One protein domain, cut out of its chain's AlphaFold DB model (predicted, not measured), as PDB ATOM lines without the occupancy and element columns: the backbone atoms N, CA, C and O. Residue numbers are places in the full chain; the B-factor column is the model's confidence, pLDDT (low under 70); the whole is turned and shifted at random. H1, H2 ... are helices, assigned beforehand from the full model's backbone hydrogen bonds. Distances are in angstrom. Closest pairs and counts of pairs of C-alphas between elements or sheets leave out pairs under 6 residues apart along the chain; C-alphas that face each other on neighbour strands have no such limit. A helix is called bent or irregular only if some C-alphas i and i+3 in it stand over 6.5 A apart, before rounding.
ATOM      1  N   GLN A 326      27.887   0.436 -35.670       94.06
ATOM      2  CA  GLN A 326      27.127   1.014 -36.778       94.06
ATOM      3  C   GLN A 326      27.977   2.008 -37.562       94.06
ATOM      4  O   GLN A 326      28.092   1.886 -38.779       94.06
ATOM      5  N   THR A 327      28.650   2.939 -36.883       93.94
ATOM      6  CA  THR A 327      29.558   3.894 -37.528       93.94
ATOM      7  C   THR A 327      30.631   3.157 -38.329       93.94
ATOM      8  O   THR A 327      30.795   3.425 -39.513       93.94
ATOM      9  N   LEU A 328      31.296   2.160 -37.740       93.69
ATOM     10  CA  LEU A 328      32.376   1.427 -38.402       93.69
ATOM     11  C   LEU A 328      31.933   0.645 -39.648       93.69
ATOM     12  O   LEU A 328      32.726   0.473 -40.574       93.69
ATOM     13  N   THR A 329      30.699   0.143 -39.664       90.62
ATOM     14  CA  THR A 329      30.188  -0.709 -40.751       90.62
ATOM     15  C   THR A 329      29.415   0.051 -41.822       90.62
ATOM     16  O   THR A 329      29.295  -0.449 -42.940       90.62
ATOM     17  N   THR A 330      28.916   1.249 -41.512       89.81
ATOM     18  CA  THR A 330      28.060   2.026 -42.422       89.81
ATOM     19  C   THR A 330      28.720   3.293 -42.955       89.81
ATOM     20  O   THR A 330      28.322   3.772 -44.017       89.81
ATOM     21  N   ASP A 331      29.735   3.831 -42.273       92.56
ATOM     22  CA  ASP A 331      30.390   5.072 -42.674       92.56
ATOM     23  C   ASP A 331      31.669   4.810 -43.484       92.56
ATOM     24  O   ASP A 331      32.714   4.401 -42.968       92.56
ATOM     25  N   ALA A 332      31.599   5.078 -44.788       90.25
ATOM     26  CA  ALA A 332      32.718   4.922 -45.709       90.25
ATOM     27  C   ALA A 332      33.780   6.032 -45.559       90.25
ATOM     28  O   ALA A 332      34.918   5.865 -46.033       90.25
ATOM     29  N   ASN A 333      33.444   7.143 -44.888       94.19
ATOM     30  CA  ASN A 333      34.313   8.311 -44.762       94.19
ATOM     31  C   ASN A 333      35.237   8.269 -43.537       94.19
ATOM     32  O   ASN A 333      36.005   9.202 -43.313       94.19
ATOM     33  N   LEU A 334      35.205   7.214 -42.721       92.81
ATOM     34  CA  LEU A 334      36.033   7.168 -41.514       92.81
ATOM     35  C   LEU A 334      37.532   7.198 -41.834       92.81
ATOM     36  O   LEU A 334      38.052   6.389 -42.613       92.81
ATOM     37  N   SER A 335      38.235   8.102 -41.157       90.88
ATOM     38  CA  SER A 335      39.691   8.140 -41.070       90.88
ATOM     39  C   SER A 335      40.217   6.939 -40.281       90.88
ATOM     40  O   SER A 335      39.484   6.271 -39.550       90.88
ATOM     41  N   GLY A 336      41.520   6.665 -40.392       90.75
ATOM     42  CA  GLY A 336      42.144   5.582 -39.626       90.75
ATOM     43  C   GLY A 336      42.042   5.777 -38.108       90.75
ATOM     44  O   GLY A 336      41.892   4.801 -37.377       90.75
ATOM     45  N   GLU A 337      42.077   7.024 -37.630       92.56
ATOM     46  CA  GLU A 337      41.921   7.332 -36.207       92.56
ATOM     47  C   GLU A 337      40.483   7.100 -35.732       92.56
ATOM     48  O   GLU A 337      40.287   6.461 -34.704       92.56
ATOM     49  N   GLU A 338      39.474   7.521 -36.499       93.69
ATOM     50  CA  GLU A 338      38.065   7.262 -36.161       93.69
ATOM     51  C   GLU A 338      37.754   5.760 -36.169       93.69
ATOM     52  O   GLU A 338      37.150   5.256 -35.223       93.69
ATOM     53  N   GLN A 339      38.243   5.015 -37.168       93.25
ATOM     54  CA  GLN A 339      38.114   3.553 -37.195       93.25
ATOM     55  C   GLN A 339      38.746   2.913 -35.954       93.25
ATOM     56  O   GLN A 339      38.162   2.010 -35.352       93.25
ATOM     57  N   TYR A 340      39.926   3.393 -35.549       93.69
ATOM     58  CA  TYR A 340      40.591   2.938 -34.333       93.69
ATOM     59  C   TYR A 340      39.770   3.253 -33.075       93.69
ATOM     60  O   TYR A 340      39.611   2.369 -32.236       93.69
ATOM     61  N   GLN A 341      39.210   4.461 -32.943       95.56
ATOM     62  CA  GLN A 341      38.373   4.822 -31.792       95.56
ATOM     63  C   GLN A 341      37.084   3.998 -31.732       95.56
ATOM     64  O   GLN A 341      36.704   3.558 -30.646       95.56
ATOM     65  N   CYS A 342      36.440   3.732 -32.875       96.06
ATOM     66  CA  CYS A 342      35.282   2.842 -32.945       96.06
ATOM     67  C   CYS A 342      35.655   1.434 -32.472       96.06
ATOM     68  O   CYS A 342      35.027   0.917 -31.551       96.06
ATOM     69  N   ARG A 343      36.722   0.840 -33.029       96.12
ATOM     70  CA  ARG A 343      37.209  -0.483 -32.599       96.12
ATOM     71  C   ARG A 343      37.496  -0.494 -31.102       96.12
ATOM     72  O   ARG A 343      36.930  -1.305 -30.379       96.12
ATOM     73  N   ARG A 344      38.305   0.449 -30.621       95.62
ATOM     74  CA  ARG A 344      38.655   0.579 -29.204       95.62
ATOM     75  C   ARG A 344      37.412   0.652 -28.313       95.62
ATOM     76  O   ARG A 344      37.333  -0.097 -27.347       95.62
ATOM     77  N   THR A 345      36.436   1.487 -28.671       97.56
ATOM     78  CA  THR A 345      35.158   1.599 -27.952       97.56
ATOM     79  C   THR A 345      34.444   0.257 -27.870       97.56
ATOM     80  O   THR A 345      33.982  -0.109 -26.794       97.56
ATOM     81  N   ILE A 346      34.380  -0.500 -28.969       97.81
ATOM     82  CA  ILE A 346      33.752  -1.824 -28.971       97.81
ATOM     83  C   ILE A 346      34.483  -2.745 -27.986       97.81
ATOM     84  O   ILE A 346      33.870  -3.213 -27.029       97.81
ATOM     85  N   PHE A 347      35.785  -2.976 -28.169       96.88
ATOM     86  CA  PHE A 347      36.526  -3.973 -27.385       96.88
ATOM     87  C   PHE A 347      36.664  -3.629 -25.899       96.88
ATOM     88  O   PHE A 347      36.605  -4.533 -25.069       96.88
ATOM     89  N   GLU A 348      36.818  -2.349 -25.544       95.50
ATOM     90  CA  GLU A 348      36.884  -1.920 -24.137       95.50
ATOM     91  C   GLU A 348      35.555  -2.155 -23.403       95.50
ATOM     92  O   GLU A 348      35.555  -2.410 -22.197       95.50
ATOM     93  N   ASN A 349      34.430  -2.124 -24.127       97.25
ATOM     94  CA  ASN A 349      33.092  -2.240 -23.553       97.25
ATOM     95  C   ASN A 349      32.454  -3.628 -23.707       97.25
ATOM     96  O   ASN A 349      31.418  -3.869 -23.092       97.25
ATOM     97  N   LEU A 350      33.069  -4.571 -24.437       96.94
ATOM     98  CA  LEU A 350      32.531  -5.934 -24.589       96.94
ATOM     99  C   LEU A 350      32.237  -6.607 -23.244       96.94
ATOM    100  O   LEU A 350      31.242  -7.308 -23.124       96.94
ATOM    101  N   ARG A 351      33.062  -6.360 -22.221       94.69
ATOM    102  CA  ARG A 351      32.870  -6.908 -20.866       94.69
ATOM    103  C   ARG A 351      31.635  -6.369 -20.132       94.69
ATOM    104  O   ARG A 351      31.188  -6.990 -19.176       94.69
ATOM    105  N   TYR A 352      31.127  -5.209 -20.544       96.19
ATOM    106  CA  TYR A 352      29.975  -4.527 -19.945       96.19
ATOM    107  C   TYR A 352      28.720  -4.624 -20.819       96.19
ATOM    108  O   TYR A 352      27.679  -4.076 -20.466       96.19
ATOM    109  N   LEU A 353      28.818  -5.300 -21.966       96.88
ATOM    110  CA  LEU A 353      27.745  -5.383 -22.941       96.88
ATOM    111  C   LEU A 353      26.538  -6.140 -22.372       96.88
ATOM    112  O   LEU A 353      26.666  -7.271 -21.904       96.88
ATOM    113  N   ASP A 354      25.357  -5.530 -22.455       96.56
ATOM    114  CA  ASP A 354      24.086  -6.211 -22.233       96.56
ATOM    115  C   ASP A 354      23.559  -6.717 -23.584       96.56
ATOM    116  O   ASP A 354      23.027  -5.949 -24.386       96.56
ATOM    117  N   TRP A 355      23.732  -8.010 -23.864       95.25
ATOM    118  CA  TRP A 355      23.391  -8.617 -25.157       95.25
ATOM    119  C   TRP A 355      21.896  -8.521 -25.509       95.25
ATOM    120  O   TRP A 355      21.577  -8.097 -26.625       95.25
ATOM    121  N   PRO A 356      20.951  -8.853 -24.602       93.25
ATOM    122  CA  PRO A 356      19.535  -8.580 -24.823       93.25
ATOM    123  C   PRO A 356      19.213  -7.111 -25.124       93.25
ATOM    124  O   PRO A 356      18.387  -6.848 -26.002       93.25
ATOM    125  N   ALA A 357      19.823  -6.160 -24.408       94.50
ATOM    126  CA  ALA A 357      19.594  -4.737 -24.654       94.50
ATOM    127  C   ALA A 357      20.197  -4.289 -25.994       94.50
ATOM    128  O   ALA A 357      19.551  -3.552 -26.735       94.50
ATOM    129  N   TYR A 358      21.382  -4.795 -26.348       95.31
ATOM    130  CA  TYR A 358      22.038  -4.536 -27.628       95.31
ATOM    131  C   TYR A 358      21.162  -4.955 -28.811       95.31
ATOM    132  O   TYR A 358      20.966  -4.180 -29.745       95.31
ATOM    133  N   GLY A 359      20.571  -6.154 -28.746       92.88
ATOM    134  CA  GLY A 359      19.654  -6.636 -29.779       92.88
ATOM    135  C   GLY A 359      18.457  -5.701 -29.994       92.88
ATOM    136  O   GLY A 359      18.047  -5.475 -31.128       92.88
ATOM    137  N   GLN A 360      17.934  -5.090 -28.928       93.31
ATOM    138  CA  GLN A 360      16.794  -4.163 -29.001       93.31
ATOM    139  C   GLN A 360      17.133  -2.797 -29.617       93.31
ATOM    140  O   GLN A 360      16.211  -2.050 -29.944       93.31
ATOM    141  N   LEU A 361      18.418  -2.454 -29.774       92.81
ATOM    142  CA  LEU A 361      18.841  -1.211 -30.434       92.81
ATOM    143  C   LEU A 361      18.745  -1.286 -31.967       92.81
ATOM    144  O   LEU A 361      18.764  -0.244 -32.625       92.81
ATOM    145  N   GLY A 362      18.653  -2.495 -32.526       87.69
ATOM    146  CA  GLY A 362      18.482  -2.730 -33.956       87.69
ATOM    147  C   GLY A 362      17.059  -2.496 -34.471       87.69
ATOM    148  O   GLY A 362      16.187  -1.963 -33.783       87.69
ATOM    149  N   GLU A 363      16.807  -2.903 -35.719       83.25
ATOM    150  CA  GLU A 363      15.467  -2.814 -36.308       83.25
ATOM    151  C   GLU A 363      14.478  -3.736 -35.570       83.25
ATOM    152  O   GLU A 363      14.809  -4.859 -35.182       83.25
ATOM    153  N   ALA A 364      13.238  -3.271 -35.386       78.31
ATOM    154  CA  ALA A 364      12.213  -4.016 -34.660       78.31
ATOM    155  C   ALA A 364      11.966  -5.405 -35.282       78.31
ATOM    156  O   ALA A 364      11.626  -5.518 -36.462       78.31
ATOM    157  N   GLY A 365      12.088  -6.468 -34.478       75.75
ATOM    158  CA  GLY A 365      11.974  -7.854 -34.942       75.75
ATOM    159  C   GLY A 365      13.248  -8.438 -35.568       75.75
ATOM    160  O   GLY A 365      13.190  -9.550 -36.099       75.75
ATOM    161  N   GLN A 366      14.372  -7.711 -35.543       84.62
ATOM    162  CA  GLN A 366      15.708  -8.165 -35.962       84.62
ATOM    163  C   GLN A 366      16.693  -8.210 -34.781       84.62
ATOM    164  O   GLN A 366      17.903  -8.058 -34.959       84.62
ATOM    165  N   GLU A 367      16.203  -8.435 -33.559       88.25
ATOM    166  CA  GLU A 367      17.026  -8.368 -32.347       88.25
ATOM    167  C   GLU A 367      18.154  -9.408 -32.374       88.25
ATOM    168  O   GLU A 367      19.313  -9.093 -32.107       88.25
ATOM    169  N   ILE A 368      17.828 -10.637 -32.790       82.94
ATOM    170  CA  ILE A 368      18.808 -11.717 -32.987       82.94
ATOM    171  C   ILE A 368      19.812 -11.335 -34.080       82.94
ATOM    172  O   ILE A 368      21.017 -11.440 -33.858       82.94
ATOM    173  N   GLY A 369      19.327 -10.827 -35.218       88.56
ATOM    174  CA  GLY A 369      20.172 -10.433 -36.349       88.56
ATOM    175  C   GLY A 369      21.168  -9.324 -35.994       88.56
ATOM    176  O   GLY A 369      22.286  -9.308 -36.499       88.56
ATOM    177  N   THR A 370      20.802  -8.438 -35.067       92.25
ATOM    178  CA  THR A 370      21.671  -7.355 -34.583       92.25
ATOM    179  C   THR A 370      22.857  -7.902 -33.784       92.25
ATOM    180  O   THR A 370      24.004  -7.519 -34.028       92.25
ATOM    181  N   CYS A 371      22.614  -8.851 -32.876       93.94
ATOM    182  CA  CYS A 371      23.679  -9.530 -32.131       93.94
ATOM    183  C   CYS A 371      24.523 -10.450 -33.034       93.94
ATOM    184  O   CYS A 371      25.746 -10.515 -32.885       93.94
ATOM    185  N   GLU A 372      23.894 -11.141 -33.989       93.31
ATOM    186  CA  GLU A 372      24.588 -11.966 -34.987       93.31
ATOM    187  C   GLU A 372      25.518 -11.123 -35.866       93.31
ATOM    188  O   GLU A 372      26.644 -11.535 -36.120       93.31
ATOM    189  N   ALA A 373      25.102  -9.922 -36.279       94.62
ATOM    190  CA  ALA A 373      25.944  -9.023 -37.062       94.62
ATOM    191  C   ALA A 373      27.212  -8.609 -36.297       94.62
ATOM    192  O   ALA A 373      28.307  -8.664 -36.859       94.62
ATOM    193  N   LEU A 374      27.082  -8.253 -35.011       96.62
ATOM    194  CA  LEU A 374      28.236  -7.923 -34.171       96.62
ATOM    195  C   LEU A 374      29.156  -9.136 -33.993       96.62
ATOM    196  O   LEU A 374      30.357  -9.023 -34.205       96.62
ATOM    197  N   THR A 375      28.615 -10.298 -33.622       95.44
ATOM    198  CA  THR A 375      29.432 -11.506 -33.395       95.44
ATOM    199  C   THR A 375      30.096 -12.007 -34.672       95.44
ATOM    200  O   THR A 375      31.273 -12.353 -34.641       95.44
ATOM    201  N   TYR A 376      29.401 -11.970 -35.809       94.56
ATOM    202  CA  TYR A 376      29.983 -12.286 -37.111       94.56
ATOM    203  C   TYR A 376      31.116 -11.326 -37.475       94.56
ATOM    204  O   TYR A 376      32.170 -11.760 -37.939       94.56
ATOM    205  N   TRP A 377      30.932 -10.024 -37.241       95.56
ATOM    206  CA  TRP A 377      32.006  -9.058 -37.434       95.56
ATOM    207  C   TRP A 377      33.186  -9.361 -36.508       95.56
ATOM    208  O   TRP A 377      34.303  -9.482 -36.998       95.56
ATOM    209  N   LEU A 378      32.943  -9.595 -35.211       96.38
ATOM    210  CA  LEU A 378      33.989  -9.952 -34.249       96.38
ATOM    211  C   LEU A 378      34.763 -11.222 -34.660       96.38
ATOM    212  O   LEU A 378      35.973 -11.309 -34.469       96.38
ATOM    213  N   GLU A 379      34.071 -12.205 -35.235       92.81
ATOM    214  CA  GLU A 379      34.668 -13.450 -35.720       92.81
ATOM    215  C   GLU A 379      35.498 -13.237 -36.991       92.81
ATOM    216  O   GLU A 379      36.534 -13.869 -37.152       92.81
ATOM    217  N   THR A 380      35.072 -12.359 -37.899       89.69
ATOM    218  CA  THR A 380      35.664 -12.223 -39.245       89.69
ATOM    219  C   THR A 380      36.644 -11.064 -39.399       89.69
ATOM    220  O   THR A 380      37.147 -10.824 -40.499       89.69
ATOM    221  N   MET A 381      36.943 -10.345 -38.315       83.19
ATOM    222  CA  MET A 381      37.963  -9.300 -38.331       83.19
ATOM    223  C   MET A 381      39.326  -9.833 -38.787       83.19
ATOM    224  O   MET A 381      39.698 -10.973 -38.518       83.19
ATOM    225  N   GLY A 382      40.073  -8.965 -39.477       76.12
ATOM    226  CA  GLY A 382      41.459  -9.214 -39.870       76.12
ATOM    227  C   GLY A 382      42.424  -9.130 -38.683       76.12
ATOM    228  O   GLY A 382      42.209  -9.734 -37.637       76.12
ATOM    229  N   ASP A 383      43.507  -8.370 -38.837       88.88
ATOM    230  CA  ASP A 383      44.541  -8.281 -37.804       88.88
ATOM    231  C   ASP A 383      43.983  -7.759 -36.460       88.88
ATOM    232  O   ASP A 383      43.391  -6.670 -36.393       88.88
ATOM    233  N   LEU A 384      44.179  -8.545 -35.393       93.81
ATOM    234  CA  LEU A 384      43.826  -8.193 -34.016       93.81
ATOM    235  C   LEU A 384      45.078  -7.765 -33.252       93.81
ATOM    236  O   LEU A 384      46.109  -8.438 -33.268       93.81
ATOM    237  N   SER A 385      44.980  -6.649 -32.538       94.00
ATOM    238  CA  SER A 385      45.997  -6.243 -31.570       94.00
ATOM    239  C   SER A 385      45.854  -7.008 -30.247       94.00
ATOM    240  O   SER A 385      44.796  -7.554 -29.936       94.00
ATOM    241  N   GLN A 386      46.902  -7.006 -29.413       93.25
ATOM    242  CA  GLN A 386      46.856  -7.648 -28.088       93.25
ATOM    243  C   GLN A 386      45.716  -7.111 -27.206       93.25
ATOM    244  O   GLN A 386      45.052  -7.892 -26.532       93.25
ATOM    245  N   ASN A 387      45.449  -5.801 -27.250       92.44
ATOM    246  CA  ASN A 387      44.356  -5.193 -26.485       92.44
ATOM    247  C   ASN A 387      42.980  -5.675 -26.958       92.44
ATOM    248  O   ASN A 387      42.071  -5.819 -26.150       92.44
ATOM    249  N   GLU A 388      42.823  -5.934 -28.253       95.81
ATOM    250  CA  GLU A 388      41.563  -6.420 -28.818       95.81
ATOM    251  C   GLU A 388      41.351  -7.898 -28.498       95.81
ATOM    252  O   GLU A 388      40.249  -8.274 -28.113       95.81
ATOM    253  N   ILE A 389      42.410  -8.718 -28.545       95.50
ATOM    254  CA  ILE A 389      42.358 -10.109 -28.067       95.50
ATOM    255  C   ILE A 389      41.966 -10.137 -26.584       95.50
ATOM    256  O   ILE A 389      41.069 -10.886 -26.205       95.50
ATOM    257  N   LEU A 390      42.576  -9.286 -25.754       93.94
ATOM    258  CA  LEU A 390      42.201  -9.163 -24.346       93.94
ATOM    259  C   LEU A 390      40.743  -8.705 -24.191       93.94
ATOM    260  O   LEU A 390      40.015  -9.273 -23.384       93.94
ATOM    261  N   GLY A 391      40.286  -7.731 -24.982       94.88
ATOM    262  CA  GLY A 391      38.889  -7.285 -24.991       94.88
ATOM    263  C   GLY A 391      37.901  -8.409 -25.322       94.88
ATOM    264  O   GLY A 391      36.873  -8.526 -24.658       94.88
ATOM    265  N   LEU A 392      38.236  -9.286 -26.279       96.25
ATOM    266  CA  LEU A 392      37.450 -10.490 -26.577       96.25
ATOM    267  C   LEU A 392      37.402 -11.450 -25.380       96.25
ATOM    268  O   LEU A 392      36.336 -11.932 -25.011       96.25
ATOM    269  N   GLN A 393      38.540 -11.708 -24.732       95.44
ATOM    270  CA  GLN A 393      38.582 -12.565 -23.543       95.44
ATOM    271  C   GLN A 393      37.753 -11.974 -22.392       95.44
ATOM    272  O   GLN A 393      36.977 -12.679 -21.751       95.44
ATOM    273  N   LEU A 394      37.848 -10.662 -22.158       93.62
ATOM    274  CA  LEU A 394      37.069  -9.976 -21.127       93.62
ATOM    275  C   LEU A 394      35.571  -9.920 -21.445       93.62
ATOM    276  O   LEU A 394      34.766  -9.838 -20.519       93.62
ATOM    277  N   GLY A 395      35.176 -10.015 -22.716       94.88
ATOM    278  CA  GLY A 395      33.772 -10.088 -23.117       94.88
ATOM    279  C   GLY A 395      33.028 -11.299 -22.553       94.88
ATOM    280  O   GLY A 395      31.812 -11.237 -22.394       94.88
ATOM    281  N   VAL A 396      33.737 -12.354 -22.135       93.69
ATOM    282  CA  VAL A 396      33.145 -13.495 -21.410       93.69
ATOM    283  C   VAL A 396      32.481 -13.070 -20.096       93.69
ATOM    284  O   VAL A 396      31.542 -13.717 -19.649       93.69
ATOM    285  N   GLN A 397      32.910 -11.947 -19.513       91.50
ATOM    286  CA  GLN A 397      32.355 -11.394 -18.271       91.50
ATOM    287  C   GLN A 397      31.029 -10.642 -18.467       91.50
ATOM    288  O   GLN A 397      30.425 -10.208 -17.486       91.50
ATOM    289  N   SER A 398      30.595 -10.452 -19.715       94.00
ATOM    290  CA  SER A 398      29.300  -9.843 -20.021       94.00
ATOM    291  C   SER A 398      28.136 -10.769 -19.658       94.00
ATOM    292  O   SER A 398      28.323 -11.901 -19.208       94.00
ATOM    293  N   ASN A 399      26.897 -10.316 -19.853       93.25
ATOM    294  CA  ASN A 399      25.707 -11.092 -19.493       93.25
ATOM    295  C   ASN A 399      25.332 -12.190 -20.519       93.25
ATOM    296  O   ASN A 399      24.147 -12.446 -20.729       93.25
ATOM    297  N   LEU A 400      26.322 -12.832 -21.154       91.25
ATOM    298  CA  LEU A 400      26.116 -13.895 -22.146       91.25
ATOM    299  C   LEU A 400      25.213 -15.007 -21.592       91.25
ATOM    300  O   LEU A 400      25.526 -15.628 -20.574       91.25
ATOM    301  N   ASP A 401      24.135 -15.323 -22.310       86.69
ATOM    302  CA  ASP A 401      23.291 -16.475 -22.020       86.69
ATOM    303  C   ASP A 401      22.866 -17.229 -23.287       86.69
ATOM    304  O   ASP A 401      22.808 -16.680 -24.389       86.69
ATOM    305  N   GLY A 402      22.613 -18.533 -23.126       87.12
ATOM    306  CA  GLY A 402      22.063 -19.416 -24.156       87.12
ATOM    307  C   GLY A 402      22.664 -19.208 -25.551       87.12
ATOM    308  O   GLY A 402      23.801 -19.594 -25.821       87.12
ATOM    309  N   PHE A 403      21.871 -18.600 -26.434       85.81
ATOM    310  CA  PHE A 403      22.229 -18.338 -27.827       85.81
ATOM    311  C   PHE A 403      23.439 -17.400 -27.985       85.81
ATOM    312  O   PHE A 403      24.260 -17.602 -28.881       85.81
ATOM    313  N   TYR A 404      23.588 -16.384 -27.130       90.00
ATOM    314  CA  TYR A 404      24.719 -15.455 -27.218       90.00
ATOM    315  C   TYR A 404      26.027 -16.150 -26.850       90.00
ATOM    316  O   TYR A 404      27.026 -15.981 -27.547       90.00
ATOM    317  N   THR A 405      26.006 -16.993 -25.811       92.06
ATOM    318  CA  THR A 405      27.156 -17.808 -25.397       92.06
ATOM    319  C   THR A 405      27.646 -18.703 -26.539       92.06
ATOM    320  O   THR A 405      28.845 -18.759 -26.803       92.06
ATOM    321  N   GLU A 406      26.731 -19.358 -27.261       89.75
ATOM    322  CA  GLU A 406      27.077 -20.217 -28.399       89.75
ATOM    323  C   GLU A 406      27.773 -19.432 -29.522       89.75
ATOM    324  O   GLU A 406      28.833 -19.847 -29.990       89.75
ATOM    325  N   ASN A 407      27.257 -18.264 -29.913       91.12
ATOM    326  CA  ASN A 407      27.893 -17.448 -30.954       91.12
ATOM    327  C   ASN A 407      29.241 -16.871 -30.503       91.12
ATOM    328  O   ASN A 407      30.215 -16.911 -31.256       91.12
ATOM    329  N   TYR A 408      29.327 -16.385 -29.263       95.88
ATOM    330  CA  TYR A 408      30.561 -15.810 -28.727       95.88
ATOM    331  C   TYR A 408      31.684 -16.849 -28.588       95.88
ATOM    332  O   TYR A 408      32.859 -16.524 -28.753       95.88
ATOM    333  N   SER A 409      31.337 -18.122 -28.373       94.94
ATOM    334  CA  SER A 409      32.315 -19.216 -28.353       94.94
ATOM    335  C   SER A 409      33.112 -19.341 -29.650       94.94
ATOM    336  O   SER A 409      34.322 -19.568 -29.609       94.94
ATOM    337  N   ARG A 410      32.471 -19.106 -30.803       94.06
ATOM    338  CA  ARG A 410      33.147 -19.138 -32.106       94.06
ATOM    339  C   ARG A 410      34.097 -17.962 -32.284       94.06
ATOM    340  O   ARG A 410      35.176 -18.139 -32.839       94.06
ATOM    341  N   VAL A 411      33.722 -16.785 -31.777       96.56
ATOM    342  CA  VAL A 411      34.574 -15.586 -31.789       96.56
ATOM    343  C   VAL A 411      35.886 -15.870 -31.055       96.56
ATOM    344  O   VAL A 411      36.964 -15.618 -31.591       96.56
ATOM    345  N   LEU A 412      35.807 -16.456 -29.856       96.69
ATOM    346  CA  LEU A 412      36.989 -16.828 -29.077       96.69
ATOM    347  C   LEU A 412      37.815 -17.923 -29.755       96.69
ATOM    348  O   LEU A 412      39.036 -17.796 -29.833       96.69
ATOM    349  N   ALA A 413      37.163 -18.971 -30.269       95.62
ATOM    350  CA  ALA A 413      37.842 -20.047 -30.984       95.62
ATOM    351  C   ALA A 413      38.622 -19.506 -32.190       95.62
ATOM    352  O   ALA A 413      39.805 -19.809 -32.341       95.62
ATOM    353  N   ASN A 414      38.012 -18.631 -32.996       95.75
ATOM    354  CA  ASN A 414      38.693 -18.034 -34.140       95.75
ATOM    355  C   ASN A 414      39.856 -17.117 -33.724       95.75
ATOM    356  O   ASN A 414      40.933 -17.187 -34.317       95.75
ATOM    357  N   ALA A 415      39.687 -16.311 -32.669       96.62
ATOM    358  CA  ALA A 415      40.778 -15.499 -32.126       96.62
ATOM    359  C   ALA A 415      41.961 -16.368 -31.657       96.62
ATOM    360  O   ALA A 415      43.115 -16.030 -31.925       96.62
ATOM    361  N   PHE A 416      41.690 -17.509 -31.018       96.19
ATOM    362  CA  PHE A 416      42.722 -18.478 -30.655       96.19
ATOM    363  C   PHE A 416      43.394 -19.099 -31.886       96.19
ATOM    364  O   PHE A 416      44.617 -19.193 -31.918       96.19
ATOM    365  N   PHE A 417      42.632 -19.490 -32.910       95.38
ATOM    366  CA  PHE A 417      43.200 -20.093 -34.119       95.38
ATOM    367  C   PHE A 417      44.161 -19.159 -34.850       95.38
ATOM    368  O   PHE A 417      45.178 -19.611 -35.375       95.38
ATOM    369  N   LEU A 418      43.843 -17.865 -34.885       94.88
ATOM    370  CA  LEU A 418      44.666 -16.860 -35.549       94.88
ATOM    371  C   LEU A 418      45.867 -16.416 -34.699       94.88
ATOM    372  O   LEU A 418      46.908 -16.073 -35.260       94.88
ATOM    373  N   TYR A 419      45.742 -16.430 -33.367       96.44
ATOM    374  CA  TYR A 419      46.750 -15.892 -32.444       96.44
ATOM    375  C   TYR A 419      47.014 -16.811 -31.239       96.44
ATOM    376  O   TYR A 419      46.918 -16.359 -30.094       96.44
ATOM    377  N   PRO A 420      47.378 -18.093 -31.439       96.19
ATOM    378  CA  PRO A 420      47.380 -19.085 -30.359       96.19
ATOM    379  C   PRO A 420      48.347 -18.736 -29.223       96.19
ATOM    380  O   PRO A 420      48.041 -18.943 -28.049       96.19
ATOM    381  N   ILE A 421      49.507 -18.164 -29.563       96.38
ATOM    382  CA  ILE A 421      50.539 -17.784 -28.592       96.38
ATOM    383  C   ILE A 421      50.077 -16.576 -27.775       96.38
ATOM    384  O   ILE A 421      50.046 -16.646 -26.549       96.38
ATOM    385  N   GLN A 422      49.695 -15.477 -28.437       95.69
ATOM    386  CA  GLN A 422      49.281 -14.247 -27.756       95.69
ATOM    387  C   GLN A 422      48.023 -14.478 -26.916       95.69
ATOM    388  O   GLN A 422      47.941 -13.979 -25.797       95.69
ATOM    389  N   PHE A 423      47.074 -15.267 -27.427       95.62
ATOM    390  CA  PHE A 423      45.856 -15.625 -26.708       95.62
ATOM    391  C   PHE A 423      46.178 -16.329 -25.382       95.62
ATOM    392  O   PHE A 423      45.660 -15.934 -24.339       95.62
ATOM    393  N   ALA A 424      47.081 -17.318 -25.398       94.81
ATOM    394  CA  ALA A 424      47.490 -18.041 -24.195       94.81
ATOM    395  C   ALA A 424      48.294 -17.175 -23.207       94.81
ATOM    396  O   ALA A 424      48.131 -17.322 -21.996       94.81
ATOM    397  N   GLN A 425      49.136 -16.259 -23.696       93.69
ATOM    398  CA  GLN A 425      49.857 -15.311 -22.836       93.69
ATOM    399  C   GLN A 425      48.893 -14.381 -22.089       93.69
ATOM    400  O   GLN A 425      49.022 -14.203 -20.880       93.69
ATOM    401  N   LEU A 426      47.875 -13.859 -22.777       93.44
ATOM    402  CA  LEU A 426      46.904 -12.934 -22.184       93.44
ATOM    403  C   LEU A 426      46.024 -13.578 -21.099       93.44
ATOM    404  O   LEU A 426      45.644 -12.893 -20.151       93.44
ATOM    405  N   LEU A 427      45.793 -14.897 -21.151       91.69
ATOM    406  CA  LEU A 427      45.147 -15.631 -20.049       91.69
ATOM    407  C   LEU A 427      45.950 -15.541 -18.739       91.69
ATOM    408  O   LEU A 427      45.376 -15.532 -17.652       91.69
ATOM    409  N   ALA A 428      47.282 -15.464 -18.823       85.56
ATOM    410  CA  ALA A 428      48.139 -15.311 -17.650       85.56
ATOM    411  C   ALA A 428      48.162 -13.874 -17.110       85.56
ATOM    412  O   ALA A 428      48.362 -13.690 -15.907       85.56
ATOM    413  N   ASP A 429      47.946 -12.885 -17.978       78.69
ATOM    414  CA  ASP A 429      48.019 -11.456 -17.655       78.69
ATOM    415  C   ASP A 429      46.676 -10.854 -17.214       78.69
ATOM    416  O   ASP A 429      46.635  -9.711 -16.760       78.69
ATOM    417  N   ASN A 430      45.573 -11.604 -17.293       67.81
ATOM    418  CA  ASN A 430      44.263 -11.122 -16.864       67.81
ATOM    419  C   ASN A 430      44.243 -10.841 -15.346       67.81
ATOM    420  O   ASN A 430      44.257 -11.750 -14.512       67.81
ATOM    421  N   GLU A 431      44.206  -9.555 -14.989       61.69
ATOM    422  CA  GLU A 431      44.244  -9.069 -13.604       61.69
ATOM    423  C   GLU A 431      42.935  -9.318 -12.824       61.69
ATOM    424  O   GLU A 431      42.919  -9.144 -11.605       61.69
ATOM    425  N   ASN A 432      41.842  -9.713 -13.495       60.62
ATOM    426  CA  ASN A 432      40.500  -9.727 -12.902       60.62
ATOM    427  C   ASN A 432      40.215 -10.976 -12.046       60.62
ATOM    428  O   ASN A 432      39.782 -10.813 -10.903       60.62
ATOM    429  N   SER A 433      40.494 -12.196 -12.532       76.19
ATOM    430  CA  SER A 433      40.504 -13.430 -11.723       76.19
ATOM    431  C   SER A 433      41.001 -14.659 -12.521       76.19
ATOM    432  O   SER A 433      40.990 -14.682 -13.753       76.19
ATOM    433  N   VAL A 434      41.421 -15.717 -11.811       81.19
ATOM    434  CA  VAL A 434      41.709 -17.040 -12.410       81.19
ATOM    435  C   VAL A 434      40.431 -17.702 -12.944       81.19
ATOM    436  O   VAL A 434      40.489 -18.440 -13.922       81.19
ATOM    437  N   GLU A 435      39.285 -17.430 -12.323       83.38
ATOM    438  CA  GLU A 435      37.982 -17.988 -12.703       83.38
ATOM    439  C   GLU A 435      37.548 -17.446 -14.074       83.38
ATOM    440  O   GLU A 435      37.235 -18.232 -14.963       83.38
ATOM    441  N   ASP A 436      37.695 -16.139 -14.301       85.62
ATOM    442  CA  ASP A 436      37.359 -15.482 -15.570       85.62
ATOM    443  C   ASP A 436      38.177 -16.068 -16.730       85.62
ATOM    444  O   ASP A 436      37.669 -16.323 -17.818       85.62
ATOM    445  N   SER A 437      39.469 -16.309 -16.494       89.69
ATOM    446  CA  SER A 437      40.359 -16.890 -17.506       89.69
ATOM    447  C   SER A 437      40.038 -18.365 -17.764       89.69
ATOM    448  O   SER A 437      40.202 -18.848 -18.885       89.69
ATOM    449  N   ALA A 438      39.531 -19.086 -16.761       90.25
ATOM    450  CA  ALA A 438      39.042 -20.446 -16.949       90.25
ATOM    451  C   ALA A 438      37.754 -20.478 -17.784       90.25
ATOM    452  O   ALA A 438      37.640 -21.332 -18.664       90.25
ATOM    453  N   ASP A 439      36.834 -19.531 -17.586       90.31
ATOM    454  CA  ASP A 439      35.622 -19.414 -18.403       90.31
ATOM    455  C   ASP A 439      35.959 -19.128 -19.873       90.31
ATOM    456  O   ASP A 439      35.382 -19.746 -20.771       90.31
ATOM    457  N   VAL A 440      36.963 -18.280 -20.132       94.19
ATOM    458  CA  VAL A 440      37.496 -18.055 -21.488       94.19
ATOM    459  C   VAL A 440      37.985 -19.363 -22.105       94.19
ATOM    460  O   VAL A 440      37.608 -19.681 -23.232       94.19
ATOM    461  N   VAL A 441      38.794 -20.142 -21.382       94.19
ATOM    462  CA  VAL A 441      39.303 -21.437 -21.864       94.19
ATOM    463  C   VAL A 441      38.154 -22.391 -22.199       94.19
ATOM    464  O   VAL A 441      38.145 -22.990 -23.274       94.19
ATOM    465  N   MET A 442      37.173 -22.509 -21.303       91.25
ATOM    466  CA  MET A 442      36.035 -23.410 -21.483       91.25
ATOM    467  C   MET A 442      35.184 -23.023 -22.690       91.25
ATOM    468  O   MET A 442      34.815 -23.887 -23.488       91.25
ATOM    469  N   LEU A 443      34.900 -21.730 -22.852       92.44
ATOM    470  CA  LEU A 443      34.095 -21.246 -23.963       92.44
ATOM    471  C   LEU A 443      34.846 -21.354 -25.300       92.44
ATOM    472  O   LEU A 443      34.251 -21.732 -26.305       92.44
ATOM    473  N   THR A 444      36.159 -21.108 -25.302       95.19
ATOM    474  CA  THR A 444      37.016 -21.283 -26.489       95.19
ATOM    475  C   THR A 444      37.031 -22.744 -26.949       95.19
ATOM    476  O   THR A 444      36.847 -23.008 -28.135       95.19
ATOM    477  N   ALA A 445      37.195 -23.695 -26.021       93.00
ATOM    478  CA  ALA A 445      37.180 -25.127 -26.331       93.00
ATOM    479  C   ALA A 445      35.808 -25.609 -26.833       93.00
ATOM    480  O   ALA A 445      35.730 -26.440 -27.730       93.00
ATOM    481  N   TYR A 446      34.710 -25.060 -26.302       91.31
ATOM    482  CA  TYR A 446      33.371 -25.360 -26.818       91.31
ATOM    483  C   TYR A 446      33.205 -24.916 -28.281       91.31
ATOM    484  O   TYR A 446      32.669 -25.664 -29.096       91.31
ATOM    485  N   GLY A 447      33.684 -23.716 -28.627       91.19
ATOM    486  CA  GLY A 447      33.605 -23.196 -29.993       91.19
ATOM    487  C   GLY A 447      34.538 -23.899 -30.985       91.19
ATOM    488  O   GLY A 447      34.243 -23.919 -32.183       91.19
ATOM    489  N   SER A 448      35.649 -24.480 -30.517       92.00
ATOM    490  CA  SER A 448      36.663 -25.088 -31.389       92.00
ATOM    491  C   SER A 448      36.260 -26.441 -31.972       92.00
ATOM    492  O   SER A 448      36.689 -26.752 -33.080       92.00
ATOM    493  N   ASP A 449      35.373 -27.189 -31.305       87.62
ATOM    494  CA  ASP A 449      34.929 -28.537 -31.715       87.62
ATOM    495  C   ASP A 449      34.291 -28.564 -33.121       87.62
ATOM    496  O   ASP A 449      34.313 -29.573 -33.830       87.62
ATOM    497  N   LEU A 450      33.771 -27.421 -33.582       86.56
ATOM    498  CA  LEU A 450      33.241 -27.254 -34.938       86.56
ATOM    499  C   LEU A 450      34.339 -27.157 -36.022       86.56
ATOM    500  O   LEU A 450      34.029 -27.267 -37.212       86.56
ATOM    501  N   TYR A 451      35.606 -26.974 -35.636       92.12
ATOM    502  CA  TYR A 451      36.744 -26.644 -36.505       92.12
ATOM    503  C   TYR A 451      38.010 -27.471 -36.172       92.12
ATOM    504  O   TYR A 451      39.069 -26.910 -35.871       92.12
ATOM    505  N   PRO A 452      37.957 -28.815 -36.273       91.75
ATOM    506  CA  PRO A 452      39.022 -29.698 -35.781       91.75
ATOM    507  C   PRO A 452      40.367 -29.544 -36.511       91.75
ATOM    508  O   PRO A 452      41.418 -29.839 -35.944       91.75
ATOM    509  N   GLU A 453      40.372 -29.102 -37.775       95.19
ATOM    510  CA  GLU A 453      41.617 -28.877 -38.525       95.19
ATOM    511  C   GLU A 453      42.355 -27.622 -38.036       95.19
ATOM    512  O   GLU A 453      43.570 -27.658 -37.828       95.19
ATOM    513  N   GLN A 454      41.622 -26.525 -37.827       95.50
ATOM    514  CA  GLN A 454      42.144 -25.264 -37.304       95.50
ATOM    515  C   GLN A 454      42.608 -25.422 -35.856       95.50
ATOM    516  O   GLN A 454      43.700 -24.972 -35.509       95.50
ATOM    517  N   GLU A 455      41.820 -26.127 -35.041       95.12
ATOM    518  CA  GLU A 455      42.167 -26.451 -33.661       95.12
ATOM    519  C   GLU A 455      43.499 -27.207 -33.581       95.12
ATOM    520  O   GLU A 455      44.421 -26.778 -32.882       95.12
ATOM    521  N   ALA A 456      43.650 -28.288 -34.354       95.62
ATOM    522  CA  ALA A 456      44.876 -29.080 -34.358       95.62
ATOM    523  C   ALA A 456      46.108 -28.256 -34.775       95.62
ATOM    524  O   ALA A 456      47.182 -28.409 -34.186       95.62
ATOM    525  N   ALA A 457      45.959 -27.368 -35.764       97.12
ATOM    526  CA  ALA A 457      47.033 -26.488 -36.215       97.12
ATOM    527  C   ALA A 457      47.453 -25.482 -35.129       97.12
ATOM    528  O   ALA A 457      48.648 -25.336 -34.856       97.12
ATOM    529  N   ALA A 458      46.482 -24.841 -34.473       96.62
ATOM    530  CA  ALA A 458      46.718 -23.875 -33.404       96.62
ATOM    531  C   ALA A 458      47.384 -24.522 -32.173       96.62
ATOM    532  O   ALA A 458      48.350 -23.986 -31.624       96.62
ATOM    533  N   ILE A 459      46.941 -25.727 -31.787       96.94
ATOM    534  CA  ILE A 459      47.566 -26.521 -30.719       96.94
ATOM    535  C   ILE A 459      49.012 -26.889 -31.076       96.94
ATOM    536  O   ILE A 459      49.903 -26.804 -30.224       96.94
ATOM    537  N   GLU A 460      49.277 -27.310 -32.318       97.25
ATOM    538  CA  GLU A 460      50.638 -27.643 -32.751       97.25
ATOM    539  C   GLU A 460      51.563 -26.420 -32.679       97.25
ATOM    540  O   GLU A 460      52.704 -26.533 -32.219       97.25
ATOM    541  N   GLU A 461      51.077 -25.251 -33.095       97.44
ATOM    542  CA  GLU A 461      51.820 -23.997 -33.003       97.44
ATOM    543  C   GLU A 461      52.142 -23.627 -31.552       97.44
ATOM    544  O   GLU A 461      53.308 -23.379 -31.228       97.44
ATOM    545  N   LEU A 462      51.145 -23.672 -30.665       95.69
ATOM    546  CA  LEU A 462      51.308 -23.359 -29.247       95.69
ATOM    547  C   LEU A 462      52.331 -24.289 -28.573       95.69
ATOM    548  O   LEU A 462      53.251 -23.828 -27.888       95.69
ATOM    549  N   ARG A 463      52.239 -25.600 -28.844       96.44
ATOM    550  CA  ARG A 463      53.204 -26.612 -28.372       96.44
ATOM    551  C   ARG A 463      54.614 -26.352 -28.898       96.44
ATOM    552  O   ARG A 463      55.586 -26.533 -28.166       96.44
ATOM    553  N   ARG A 464      54.742 -25.952 -30.167       97.25
ATOM    554  CA  ARG A 464      56.036 -25.672 -30.804       97.25
ATOM    555  C   ARG A 464      56.703 -24.430 -30.218       97.25
ATOM    556  O   ARG A 464      57.925 -24.428 -30.086       97.25
ATOM    557  N   TYR A 465      55.924 -23.397 -29.897       97.19
ATOM    558  CA  TYR A 465      56.440 -22.177 -29.280       97.19
ATOM    559  C   TYR A 465      56.977 -22.440 -27.866       97.19
ATOM    560  O   TYR A 465      58.078 -21.999 -27.539       97.19
ATOM    561  N   GLY A 466      56.241 -23.219 -27.063       93.81
ATOM    562  CA  GLY A 466      56.699 -23.699 -25.757       93.81
ATOM    563  C   GLY A 466      56.705 -22.622 -24.670       93.81
ATOM    564  O   GLY A 466      57.763 -22.285 -24.136       93.81
ATOM    565  N   LEU A 467      55.523 -22.092 -24.332       94.25
ATOM    566  CA  LEU A 467      55.341 -21.174 -23.198       94.25
ATOM    567  C   LEU A 467      55.750 -21.831 -21.869       94.25
ATOM    568  O   LEU A 467      55.699 -23.050 -21.710       94.25
ATOM    569  N   THR A 468      56.181 -21.020 -20.899       92.69
ATOM    570  CA  THR A 468      56.693 -21.514 -19.607       92.69
ATOM    571  C   THR A 468      56.090 -20.754 -18.431       92.69
ATOM    572  O   THR A 468      55.486 -19.699 -18.602       92.69
ATOM    573  N   GLY A 469      56.242 -21.287 -17.215       91.12
ATOM    574  CA  GLY A 469      55.687 -20.659 -16.017       91.12
ATOM    575  C   GLY A 469      54.160 -20.589 -16.068       91.12
ATOM    576  O   GLY A 469      53.514 -21.555 -16.467       91.12
ATOM    577  N   ARG A 470      53.600 -19.442 -15.672       89.25
ATOM    578  CA  ARG A 470      52.147 -19.223 -15.615       89.25
ATOM    579  C   ARG A 470      51.493 -19.250 -17.000       89.25
ATOM    580  O   ARG A 470      50.443 -19.857 -17.159       89.25
ATOM    581  N   GLU A 471      52.147 -18.665 -18.004       92.31
ATOM    582  CA  GLU A 471      51.701 -18.717 -19.406       92.31
ATOM    583  C   GLU A 471      51.660 -20.165 -19.921       92.31
ATOM    584  O   GLU A 471      50.701 -20.574 -20.569       92.31
ATOM    585  N   GLY A 472      52.681 -20.963 -19.585       92.19
ATOM    586  CA  GLY A 472      52.729 -22.385 -19.932       92.19
ATOM    587  C   GLY A 472      51.599 -23.190 -19.286       92.19
ATOM    588  O   GLY A 472      50.974 -24.003 -19.953       92.19
ATOM    589  N   ALA A 473      51.280 -22.916 -18.016       92.19
ATOM    590  CA  ALA A 473      50.180 -23.587 -17.322       92.19
ATOM    591  C   ALA A 473      48.808 -23.287 -17.956       92.19
ATOM    592  O   ALA A 473      47.983 -24.192 -18.074       92.19
ATOM    593  N   TRP A 474      48.574 -22.048 -18.399       93.19
ATOM    594  CA  TRP A 474      47.360 -21.684 -19.138       93.19
ATOM    595  C   TRP A 474      47.306 -22.308 -20.531       93.19
ATOM    596  O   TRP A 474      46.253 -22.797 -20.933       93.19
ATOM    597  N   ALA A 475      48.434 -22.345 -21.244       94.75
ATOM    598  CA  ALA A 475      48.534 -23.021 -22.534       94.75
ATOM    599  C   ALA A 475      48.223 -24.522 -22.420       94.75
ATOM    600  O   ALA A 475      47.428 -25.047 -23.199       94.75
ATOM    601  N   ASP A 476      48.794 -25.202 -21.422       93.94
ATOM    602  CA  ASP A 476      48.538 -26.620 -21.163       93.94
ATOM    603  C   ASP A 476      47.066 -26.869 -20.806       93.94
ATOM    604  O   ASP A 476      46.467 -27.818 -21.310       93.94
ATOM    605  N   PHE A 477      46.461 -25.997 -19.990       93.00
ATOM    606  CA  PHE A 477      45.044 -26.099 -19.638       93.00
ATOM    607  C   PHE A 477      44.127 -25.899 -20.854       93.00
ATOM    608  O   PHE A 477      43.177 -26.661 -21.034       93.00
ATOM    609  N   LEU A 478      44.433 -24.930 -21.722       93.19
ATOM    610  CA  LEU A 478      43.696 -24.696 -22.967       93.19
ATOM    611  C   LEU A 478      43.746 -25.921 -23.891       93.19
ATOM    612  O   LEU A 478      42.706 -26.385 -24.354       93.19
ATOM    613  N   ILE A 479      44.939 -26.496 -24.083       94.00
ATOM    614  CA  ILE A 479      45.142 -27.716 -24.877       94.00
ATOM    615  C   ILE A 479      44.375 -28.899 -24.274       94.00
ATOM    616  O   ILE A 479      43.695 -29.623 -24.998       94.00
ATOM    617  N   GLU A 480      44.458 -29.096 -22.954       92.56
ATOM    618  CA  GLU A 480      43.752 -30.180 -22.265       92.56
ATOM    619  C   GLU A 480      42.238 -30.087 -22.488       92.56
ATOM    620  O   GLU A 480      41.577 -31.107 -22.689       92.56
ATOM    621  N   ARG A 481      41.665 -28.879 -22.439       90.56
ATOM    622  CA  ARG A 481      40.228 -28.665 -22.654       90.56
ATOM    623  C   ARG A 481      39.799 -28.875 -24.097       90.56
ATOM    624  O   ARG A 481      38.780 -29.525 -24.285       90.56
ATOM    625  N   MET A 482      40.580 -28.431 -25.072       90.00
ATOM    626  CA  MET A 482      40.288 -28.670 -26.491       90.00
ATOM    627  C   MET A 482      40.363 -30.161 -26.855       90.00
ATOM    628  O   MET A 482      39.479 -30.691 -27.516       90.00
ATOM    629  N   GLU A 483      41.343 -30.900 -26.321       88.19
ATOM    630  CA  GLU A 483      41.466 -32.345 -26.576       88.19
ATOM    631  C   GLU A 483      40.440 -33.202 -25.790       88.19
ATOM    632  O   GLU A 483      40.347 -34.415 -26.013       88.19
ATOM    633  N   THR A 484      39.670 -32.608 -24.866       84.12
ATOM    634  CA  THR A 484      38.638 -33.308 -24.082       84.12
ATOM    635  C   THR A 484      37.280 -33.226 -24.792       84.12
ATOM    636  O   THR A 484      36.768 -32.127 -24.980       84.12
ATOM    637  N   PRO A 485      36.618 -34.356 -25.112       71.00
ATOM    638  CA  PRO A 485      35.284 -34.327 -25.709       71.00
ATOM    639  C   PRO A 485      34.272 -33.559 -24.845       71.00
ATOM    640  O   PRO A 485      34.197 -33.786 -23.637       71.00
ATOM    641  N   ILE A 486      33.424 -32.730 -25.470       66.19
ATOM    642  CA  ILE A 486      32.440 -31.858 -24.790       66.19
ATOM    643  C   ILE A 486      31.584 -32.612 -23.751       66.19
ATOM    644  O   ILE A 486      31.277 -32.083 -22.686       66.19
ATOM    645  N   GLY A 487      31.213 -33.869 -24.022       61.34
ATOM    646  CA  GLY A 487      30.395 -34.687 -23.115       61.34
ATOM    647  C   GLY A 487      31.084 -35.113 -21.810       61.34
ATOM    648  O   GLY A 487      30.391 -35.445 -20.847       61.34
ATOM    649  N   ASP A 488      32.418 -35.078 -21.771       61.12
ATOM    650  CA  ASP A 488      33.249 -35.444 -20.618       61.12
ATOM    651  C   ASP A 488      33.836 -34.205 -19.905       61.12
ATOM    652  O   ASP A 488      34.476 -34.325 -18.854       61.12
ATOM    653  N   ALA A 489      33.576 -33.006 -20.436       58.91
ATOM    654  CA  ALA A 489      33.971 -31.721 -19.873       58.91
ATOM    655  C   ALA A 489      33.067 -31.345 -18.678       58.91
ATOM    656  O   ALA A 489      32.147 -30.538 -18.776       58.91
ATOM    657  N   GLY A 490      33.293 -31.972 -17.519       58.28
ATOM    658  CA  GLY A 490      32.714 -31.511 -16.249       58.28
ATOM    659  C   GLY A 490      33.199 -30.102 -15.857       58.28
ATOM    660  O   GLY A 490      33.942 -29.466 -16.601       58.28
ATOM    661  N   GLN A 491      32.837 -29.613 -14.660       57.62
ATOM    662  CA  GLN A 491      33.423 -28.375 -14.112       57.62
ATOM    663  C   GLN A 491      34.952 -28.516 -14.041       57.62
ATOM    664  O   GLN A 491      35.487 -29.229 -13.188       57.62
ATOM    665  N   ALA A 492      35.648 -27.875 -14.975       59.44
ATOM    666  CA  ALA A 492      37.092 -27.915 -15.084       59.44
ATOM    667  C   ALA A 492      37.702 -26.922 -14.096       59.44
ATOM    668  O   ALA A 492      37.571 -25.715 -14.262       59.44
ATOM    669  N   VAL A 493      38.369 -27.434 -13.065       72.00
ATOM    670  CA  VAL A 493      39.127 -26.592 -12.138       72.00
ATOM    671  C   VAL A 493      40.501 -26.319 -12.756       72.00
ATOM    672  O   VAL A 493      41.186 -27.290 -13.091       72.00
ATOM    673  N   PRO A 494      40.924 -25.052 -12.908       77.75
ATOM    674  CA  PRO A 494      42.249 -24.748 -13.434       77.75
ATOM    675  C   PRO A 494      43.365 -25.333 -12.538       77.75
ATOM    676  O   PRO A 494      43.204 -25.394 -11.312       77.75
ATOM    677  N   PRO A 495      44.490 -25.798 -13.118       77.25
ATOM    678  CA  PRO A 495      45.535 -26.516 -12.381       77.25
ATOM    679  C   PRO A 495      46.309 -25.603 -11.415       77.25
ATOM    680  O   PRO A 495      46.428 -24.409 -11.652       77.25
ATOM    681  N   GLU A 496      46.924 -26.152 -10.354       73.50
ATOM    682  CA  GLU A 496      47.671 -25.356  -9.347       73.50
ATOM    683  C   GLU A 496      48.730 -24.412  -9.953       73.50
ATOM    684  O   GLU A 496      49.033 -23.378  -9.369       73.50
ATOM    685  N   GLY A 497      49.275 -24.739 -11.130       66.00
ATOM    686  CA  GLY A 497      50.288 -23.938 -11.820       66.00
ATOM    687  C   GLY A 497      49.815 -22.592 -12.389       66.00
ATOM    688  O   GLY A 497      50.669 -21.829 -12.839       66.00
ATOM    689  N   VAL A 498      48.508 -22.290 -12.390       74.38
ATOM    690  CA  VAL A 498      47.990 -20.986 -12.858       74.38
ATOM    691  C   VAL A 498      47.892 -19.914 -11.762       74.38
ATOM    692  O   VAL A 498      47.709 -18.735 -12.092       74.38
ATOM    693  N   TYR A 499      47.974 -20.326 -10.489       72.81
ATOM    694  CA  TYR A 499      47.749 -19.489  -9.301       72.81
ATOM    695  C   TYR A 499      48.989 -18.727  -8.829       72.81
ATOM    696  O   TYR A 499      50.126 -19.214  -9.036       72.81
TER     697      TYR A 499
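Overview. This is residues 326 to 499 of the 499 residues of the protein "Helix-turn-helix domain-containing protein" of Oscillibacter sp. NSJ-62 (UniProt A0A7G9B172). Helices are stacked along one long axis: the hairpin of H5 and H6 makes the middle, H2 packs on H5 and H4 packs on H6 at one side, and H7 and H8 pack on the other side. H2 and H4 are spread apart from each other, with the short H1 at the start of H2 and the short H3 at the start of H4; at the opposite end H10 packs on H7 and H8, and H9 packs on H7 and the end of H6. The printed part has 174 residues with ten named helices, H1 to H10 in that order, no named strand, and the class all helix. It is compact, with a radius of gyration of the C-alphas of 16.4 A and spans of 46 by 35 by 32 A.

Along the chain. H1 is residues 326 to 330 and begins at C-alpha 326 (27.127, 1.014, -36.778). H2 is residues 336 to 352, 25.3 A long, and is irregular, with C-alphas 348 and 351 7.2 A apart. H3 is residues 355 to 360, and H4 is residues 367 to 380, 20.2 A long. H5 is residues 386 to 395, 14.2 A long. H6 is residues 402 to 418, 25.4 A long, and begins at C-alpha 402 (22.063, -19.416, -24.156). H7 is residues 420 to 429, 14.8 A long, and H8 is residues 434 to 448, 21.2 A long. H9 is residues 452 to 465, 20.1 A long. H10 is residues 469 to 482, 20.3 A long, and ends at C-alpha 482 (40.288, -28.670, -26.491).

Arrangement. H5 and H6 are the hubs, touching four helices each. They form a helical hairpin at a shallow tilt of 21 degrees, with the closest C-alphas, those of Leu 392 and Leu 412, 6.8 A apart. H2 touches H5 at a shallow tilt of 33 degrees, only just short of steep, the same way; the closest C-alphas are those of Arg 351 and Gly 395, 4.0 A. H4 touches H6 at a shallow tilt of 11 degrees, the same way, closest at Glu 379 and Val 411, 4.5 A between C-alphas. H2 and H4 are apart. H1 touches H2, at residues 339 to 343 of H2 alone, with the C-alphas of Leu 328 and Gln 339 closest at 6.2 A. H3 touches H4, at residues 367 to 371 of H4 alone; the closest C-alphas, those of Gly 359 and Glu 367, are 4.1 A apart. H8 touches H6 about perpendicular, at 86 degrees, with the C-alphas of Ser 409 and Gly 447 closest at 4.5 A. H7 touches H5, closest at the C-alphas of Leu 390 and Leu 426, 6.4 A. H10 touches H7 at a steep tilt of 58 degrees, opposite ways, closest at the C-alphas of Gln 425 and Glu 471, 5.2 A. H9 touches H7, closest at the C-alphas of Ile 421 and Leu 462, 5.7 A. H9 and H10 form a helical hairpin and only just touch, with 3 pairs of C-alphas within 8 A, the closest those of Ile 459 and Ile 479, 6.4 A. In H1, H3, H4, H5, H8, H9 and H10 every O i to N i+4 pair is within hydrogen-bond range; in H2 and H6 it is 11 of 13 each and in H7 5 of 6.

Size, cuts and confidence. The two C-alphas farthest apart, those of Asn 333 and Glu 496, are 50.7 A apart. The printed part has no cut, and no link between named helices is long. Residues 483 to 499 hold no named element, and Tyr 499 is the chain's last residue. The mean pLDDT of the printed part is 89.8; residues 430 to 432, 486 to 492 and 497 are under 70.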